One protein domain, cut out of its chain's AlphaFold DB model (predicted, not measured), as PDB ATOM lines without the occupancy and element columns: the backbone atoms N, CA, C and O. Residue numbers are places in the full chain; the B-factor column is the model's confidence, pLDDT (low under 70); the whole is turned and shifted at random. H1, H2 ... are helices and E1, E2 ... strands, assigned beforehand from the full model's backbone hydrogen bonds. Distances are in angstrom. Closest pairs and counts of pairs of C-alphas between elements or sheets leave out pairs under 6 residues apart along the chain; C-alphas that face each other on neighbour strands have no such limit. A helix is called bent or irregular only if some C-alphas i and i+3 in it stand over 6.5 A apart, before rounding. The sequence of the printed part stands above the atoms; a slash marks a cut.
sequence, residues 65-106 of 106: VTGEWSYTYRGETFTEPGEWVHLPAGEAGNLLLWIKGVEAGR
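Overview. This is residues 65 to 106 of the 106 residues of an uncharacterized protein of Bilophila wadsworthia (strain 3_1_6) (UniProt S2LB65). A bent two-stranded hairpin, E1 and E2, makes one end of this model, and a single helix, H1, makes the other, set off from E1 with no packing between them. E2 bends sharply and leads by two residues into H1, which with the last residues sticks out as an arm at residues 96 to 106. The printed part has 42 residues with two named strands and one named helix, in the order E1, E2, H1; the sheet is antiparallel, in the order E1 - E2, and the class is mixed, helices and strands. The whole is only just extended, close to loose, with a radius of gyration of the C-alphas of 13.8 A and spans of 35 by 24 by 17 A.

Along the chain. E1 holds residues 65 to 73, is 22.3 A long from first to last C-alpha, and begins with C-alpha 65 at (194.695, 101.942, 185.509). E2 holds residues 76 to 86 and is 21.6 A long, ending with C-alpha 86 at (190.809, 106.116, 188.200). H1 holds residues 89 to 104, is 22.3 A long, and ends with C-alpha 104 at (171.484, 103.767, 204.183).

Arrangement. E1 and E2 are antiparallel neighbours and form a hairpin, with 152 degrees between their directions. The C-alphas of Ser 70 and Thr 79 face each other at 4.3 A. N 73 and O 76, at 2.8 A, and N 66 and O 84, at 2.9 A, are within hydrogen-bond range. E1 bends by 63 degrees at residue 68, and E2 by 105 degrees at residue 83. E1 and H1 are apart. In H1 every O i to N i+4 pair is within hydrogen-bond range.

Size, cuts and confidence. The two C-alphas farthest apart, those of Gly 75 and Gly 105, are 36.5 A apart. The printed part has no cut and ends at the chain's last residue, 106. The links E1 to E2 and E2 to H1 are tight. The mean pLDDT of the printed part is 88.0, and residue 106 is under 70.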
ATOM      1  N   VAL A  65     194.110 102.853 184.512       84.56
ATOM      2  CA  VAL A  65     194.695 101.942 185.509       84.56
ATOM      3  C   VAL A  65     196.127 102.354 185.820       84.56
ATOM      4  O   VAL A  65     196.927 102.542 184.902       84.56
ATOM      5  N   THR A  66     196.462 102.477 187.103       87.75
ATOM      6  CA  THR A  66     197.825 102.734 187.588       87.75
ATOM      7  C   THR A  66     198.283 101.631 188.543       87.75
ATOM      8  O   THR A  66     197.468 100.965 189.170       87.75
ATOM      9  N   GLY A  67     199.600 101.420 188.636       86.75
ATOM     10  CA  GLY A  67     200.207 100.424 189.537       86.75
ATOM     11  C   GLY A  67     200.474 100.930 190.960       86.75
ATOM     12  O   GLY A  67     201.009 100.199 191.793       86.75
ATOM     13  N   GLU A  68     200.131 102.187 191.222       88.81
ATOM     14  CA  GLU A  68     200.222 102.830 192.526       88.81
ATOM     15  C   GLU A  68     199.217 103.984 192.605       88.81
ATOM     16  O   GLU A  68     198.837 104.582 191.588       88.81
ATOM     17  N   TRP A  69     198.776 104.278 193.823       88.25
ATOM     18  CA  TRP A  69     197.975 105.444 194.184       88.25
ATOM     19  C   TRP A  69     198.745 106.223 195.238       88.25
ATOM     20  O   TRP A  69     199.314 105.626 196.147       88.25
ATOM     21  N   SER A  70     198.770 107.551 195.140       90.44
ATOM     22  CA  SER A  70     199.370 108.378 196.183       90.44
ATOM     23  C   SER A  70     198.443 109.499 196.607       90.44
ATOM     24  O   SER A  70     197.723 110.078 195.791       90.44
ATOM     25  N   TYR A  71     198.457 109.802 197.901       89.75
ATOM     26  CA  TYR A  71     197.721 110.922 198.466       89.75
ATOM     27  C   TYR A  71     198.547 111.610 199.547       89.75
ATOM     28  O   TYR A  71     199.307 110.981 200.283       89.75
ATOM     29  N   THR A  72     198.390 112.927 199.648       93.88
ATOM     30  CA  THR A  72     199.023 113.711 200.705       93.88
ATOM     31  C   THR A  72     198.039 113.901 201.847       93.88
ATOM     32  O   THR A  72     196.956 114.461 201.666       93.88
ATOM     33  N   TYR A  73     198.426 113.483 203.046       92.50
ATOM     34  CA  TYR A  73     197.666 113.699 204.266       92.50
ATOM     35  C   TYR A  73     198.578 114.290 205.337       92.50
ATOM     36  O   TYR A  73     199.639 113.758 205.637       92.50
ATOM     37  N   ARG A  74     198.174 115.438 205.895       95.25
ATOM     38  CA  ARG A  74     198.947 116.179 206.914       95.25
ATOM     39  C   ARG A  74     200.407 116.482 206.528       95.25
ATOM     40  O   ARG A  74     201.258 116.605 207.398       95.25
ATOM     41  N   GLY A  75     200.686 116.650 205.235       95.31
ATOM     42  CA  GLY A  75     202.030 116.945 204.721       95.31
ATOM     43  C   GLY A  75     202.898 115.709 204.467       95.31
ATOM     44  O   GLY A  75     203.974 115.843 203.892       95.31
ATOM     45  N   GLU A  76     202.420 114.516 204.817       94.00
ATOM     46  CA  GLU A  76     203.054 113.247 204.469       94.00
ATOM     47  C   GLU A  76     202.387 112.670 203.217       94.00
ATOM     48  O   GLU A  76     201.166 112.746 203.057       94.00
ATOM     49  N   THR A  77     203.190 112.136 202.295       95.81
ATOM     50  CA  THR A  77     202.677 111.451 201.102       95.81
ATOM     51  C   THR A  77     202.680 109.957 201.358       95.81
ATOM     52  O   THR A  77     203.727 109.375 201.634       95.81
ATOM     53  N   PHE A  78     201.504 109.357 201.253       93.31
ATOM     54  CA  PHE A  78     201.304 107.925 201.360       93.31
ATOM     55  C   PHE A  78     201.172 107.369 199.949       93.31
ATOM     56  O   PHE A  78     200.374 107.884 199.165       93.31
ATOM     57  N   THR A  79     201.960 106.344 199.637       94.00
ATOM     58  CA  THR A  79     201.877 105.619 198.368       94.00
ATOM     59  C   THR A  79     201.386 104.216 198.657       94.00
ATOM     60  O   THR A  79     202.058 103.446 199.340       94.00
ATOM     61  N   GLU A  80     200.217 103.898 198.124       91.06
ATOM     62  CA  GLU A  80     199.604 102.588 198.236       91.06
ATOM     63  C   GLU A  80     199.956 101.763 196.990       91.06
ATOM     64  O   GLU A  80     199.519 102.102 195.878       91.06
ATOM     65  N   PRO A  81     200.756 100.693 197.135       88.31
ATOM     66  CA  PRO A  81     201.072  99.814 196.020       88.31
ATOM     67  C   PRO A  81     199.836  98.997 195.628       88.31
ATOM     68  O   PRO A  81     199.048  98.596 196.484       88.31
ATOM     69  N   GLY A  82     199.684  98.706 194.339       87.94
ATOM     70  CA  GLY A  82     198.601  97.856 193.846       87.94
ATOM     71  C   GLY A  82     197.947  98.409 192.591       87.94
ATOM     72  O   GLY A  82     198.307  99.467 192.094       87.94
ATOM     73  N   GLU A  83     196.983  97.674 192.053       87.31
ATOM     74  CA  GLU A  83     196.248  98.130 190.882       87.31
ATOM     75  C   GLU A  83     195.127  99.089 191.290       87.31
ATOM     76  O   GLU A  83     194.250  98.740 192.080       87.31
ATOM     77  N   TRP A  84     195.147 100.295 190.724       87.62
ATOM     78  CA  TRP A  84     194.183 101.349 191.013       87.62
ATOM     79  C   TRP A  84     193.483 101.801 189.737       87.62
ATOM     80  O   TRP A  84     194.137 102.121 188.747       87.62
ATOM     81  N   VAL A  85     192.150 101.865 189.770       87.44
ATOM     82  CA  VAL A  85     191.326 102.360 188.658       87.44
ATOM     83  C   VAL A  85     190.849 103.774 188.967       87.44
ATOM     84  O   VAL A  85     190.083 104.000 189.903       87.44
ATOM     85  N   HIS A  86     191.264 104.731 188.145       85.44
ATOM     86  CA  HIS A  86     190.809 106.116 188.200       85.44
ATOM     87  C   HIS A  86     189.524 106.249 187.394       85.44
ATOM     88  O   HIS A  86     189.556 106.189 186.167       85.44
ATOM     89  N   LEU A  87     188.392 106.413 188.078       87.25
ATOM     90  CA  LEU A  87     187.101 106.641 187.431       87.25
ATOM     91  C   LEU A  87     186.922 108.125 187.071       87.25
ATOM     92  O   LEU A  87     187.262 108.996 187.877       87.25
ATOM     93  N   PRO A  88     186.338 108.443 185.902       85.88
ATOM     94  CA  PRO A  88     185.974 109.815 185.576       85.88
ATOM     95  C   PRO A  88     184.924 110.344 186.563       85.88
ATOM     96  O   PRO A  88     184.091 109.592 187.071       85.88
ATOM     97  N   ALA A  89     184.931 111.658 186.808       83.75
ATOM     98  CA  ALA A  89     184.120 112.289 187.854       83.75
ATOM     99  C   ALA A  89     182.614 111.962 187.773       83.75
ATOM    100  O   ALA A  89     181.974 111.783 188.806       83.75
ATOM    101  N   GLY A  90     182.053 111.848 186.561       80.75
ATOM    102  CA  GLY A  90     180.646 111.476 186.365       80.75
ATOM    103  C   GLY A  90     180.318 110.062 186.859       80.75
ATOM    104  O   GLY A  90     179.329 109.865 187.560       80.75
ATOM    105  N   GLU A  91     181.188 109.095 186.567       86.00
ATOM    106  CA  GLU A  91     181.037 107.696 186.991       86.00
ATOM    107  C   GLU A  91     181.333 107.525 188.484       86.00
ATOM    108  O   GLU A  91     180.598 106.843 189.198       86.00
ATOM    109  N   ALA A  92     182.359 108.217 188.988       86.19
ATOM    110  CA  ALA A  92     182.666 108.253 190.416       86.19
ATOM    111  C   ALA A  92     181.500 108.836 191.236       86.19
ATOM    112  O   ALA A  92     181.189 108.340 192.320       86.19
ATOM    113  N   GLY A  93     180.813 109.855 190.706       83.38
ATOM    114  CA  GLY A  93     179.618 110.430 191.321       83.38
ATOM    115  C   GLY A  93     178.469 109.425 191.427       83.38
ATOM    116  O   GLY A  93     177.848 109.313 192.485       83.38
ATOM    117  N   ASN A  94     178.222 108.649 190.370       87.44
ATOM    118  CA  ASN A  94     177.205 107.597 190.381       87.44
ATOM    119  C   ASN A  94     177.546 106.480 191.383       87.44
ATOM    120  O   ASN A  94     176.688 106.060 192.160       87.44
ATOM    121  N   LEU A  95     178.814 106.060 191.435       86.31
ATOM    122  CA  LEU A  95     179.284 105.068 192.401       86.31
ATOM    123  C   LEU A  95     179.077 105.542 193.846       86.31
ATOM    124  O   LEU A  95     178.574 104.788 194.676       86.31
ATOM    125  N   LEU A  96     179.403 106.803 194.146       86.44
ATOM    126  CA  LEU A  96     179.190 107.378 195.476       86.44
ATOM    127  C   LEU A  96     177.709 107.365 195.877       86.44
ATOM    128  O   LEU A  96     177.383 107.072 197.027       86.44
ATOM    129  N   LEU A  97     176.810 107.698 194.947       89.31
ATOM    130  CA  LEU A  97     175.368 107.656 195.197       89.31
ATOM    131  C   LEU A  97     174.882 106.227 195.450       89.31
ATOM    132  O   LEU A  97     174.090 106.013 196.368       89.31
ATOM    133  N   TRP A  98     175.383 105.254 194.688       90.75
ATOM    134  CA  TRP A  98     175.066 103.844 194.896       90.75
ATOM    135  C   TRP A  98     175.516 103.351 196.279       90.75
ATOM    136  O   TRP A  98     174.706 102.764 196.995       90.75
ATOM    137  N   ILE A  99     176.752 103.660 196.696       90.62
ATOM    138  CA  ILE A  99     177.278 103.295 198.026       90.62
ATOM    139  C   ILE A  99     176.384 103.870 199.125       90.62
ATOM    140  O   ILE A  99     175.928 103.128 199.989       90.62
ATOM    141  N   LYS A 100     176.057 105.166 199.051       90.88
ATOM    142  CA  LYS A 100     175.159 105.809 200.022       90.88
ATOM    143  C   LYS A 100     173.790 105.137 200.079       90.88
ATOM    144  O   LYS A 100     173.235 104.992 201.163       90.88
ATOM    145  N   GLY A 101     173.244 104.733 198.932       90.19
ATOM    146  CA  GLY A 101     171.981 103.999 198.865       90.19
ATOM    147  C   GLY A 101     172.048 102.632 199.552       90.19
ATOM    148  O   GLY A 101     171.124 102.270 200.274       90.19
ATOM    149  N   VAL A 102     173.148 101.895 199.369       91.75
ATOM    150  CA  VAL A 102     173.380 100.588 200.010       91.75
ATOM    151  C   VAL A 102     173.613 100.727 201.516       91.75
ATOM    152  O   VAL A 102     173.025  99.978 202.290       91.75
ATOM    153  N   GLU A 103     174.443 101.679 201.941       91.12
ATOM    154  CA  GLU A 103     174.754 101.917 203.356       91.12
ATOM    155  C   GLU A 103     173.539 102.418 204.141       91.12
ATOM    156  O   GLU A 103     173.333 101.993 205.271       91.12
ATOM    157  N   ALA A 104     172.703 103.273 203.543       84.81
ATOM    158  CA  ALA A 104     171.484 103.767 204.183       84.81
ATOM    159  C   ALA A 104     170.382 102.699 204.316       84.81
ATOM    160  O   ALA A 104     169.454 102.873 205.103       84.81
ATOM    161  N   GLY A 105     170.455 101.622 203.528       77.00
ATOM    162  CA  GLY A 105     169.511 100.504 203.573       77.00
ATOM    163  C   GLY A 105     169.909  99.365 204.517       77.00
ATOM    164  O   GLY A 105     169.185  98.370 204.571       77.00
ATOM    165  N   ARG A 106     171.048  99.473 205.214       61.22
ATOM    166  CA  ARG A 106     171.567  98.472 206.155       61.22
ATOM    167  C   ARG A 106     171.330  98.882 207.603       61.22
ATOM    168  O   ARG A 106     171.009  97.967 208.394       61.22
TER     169      ARG A 106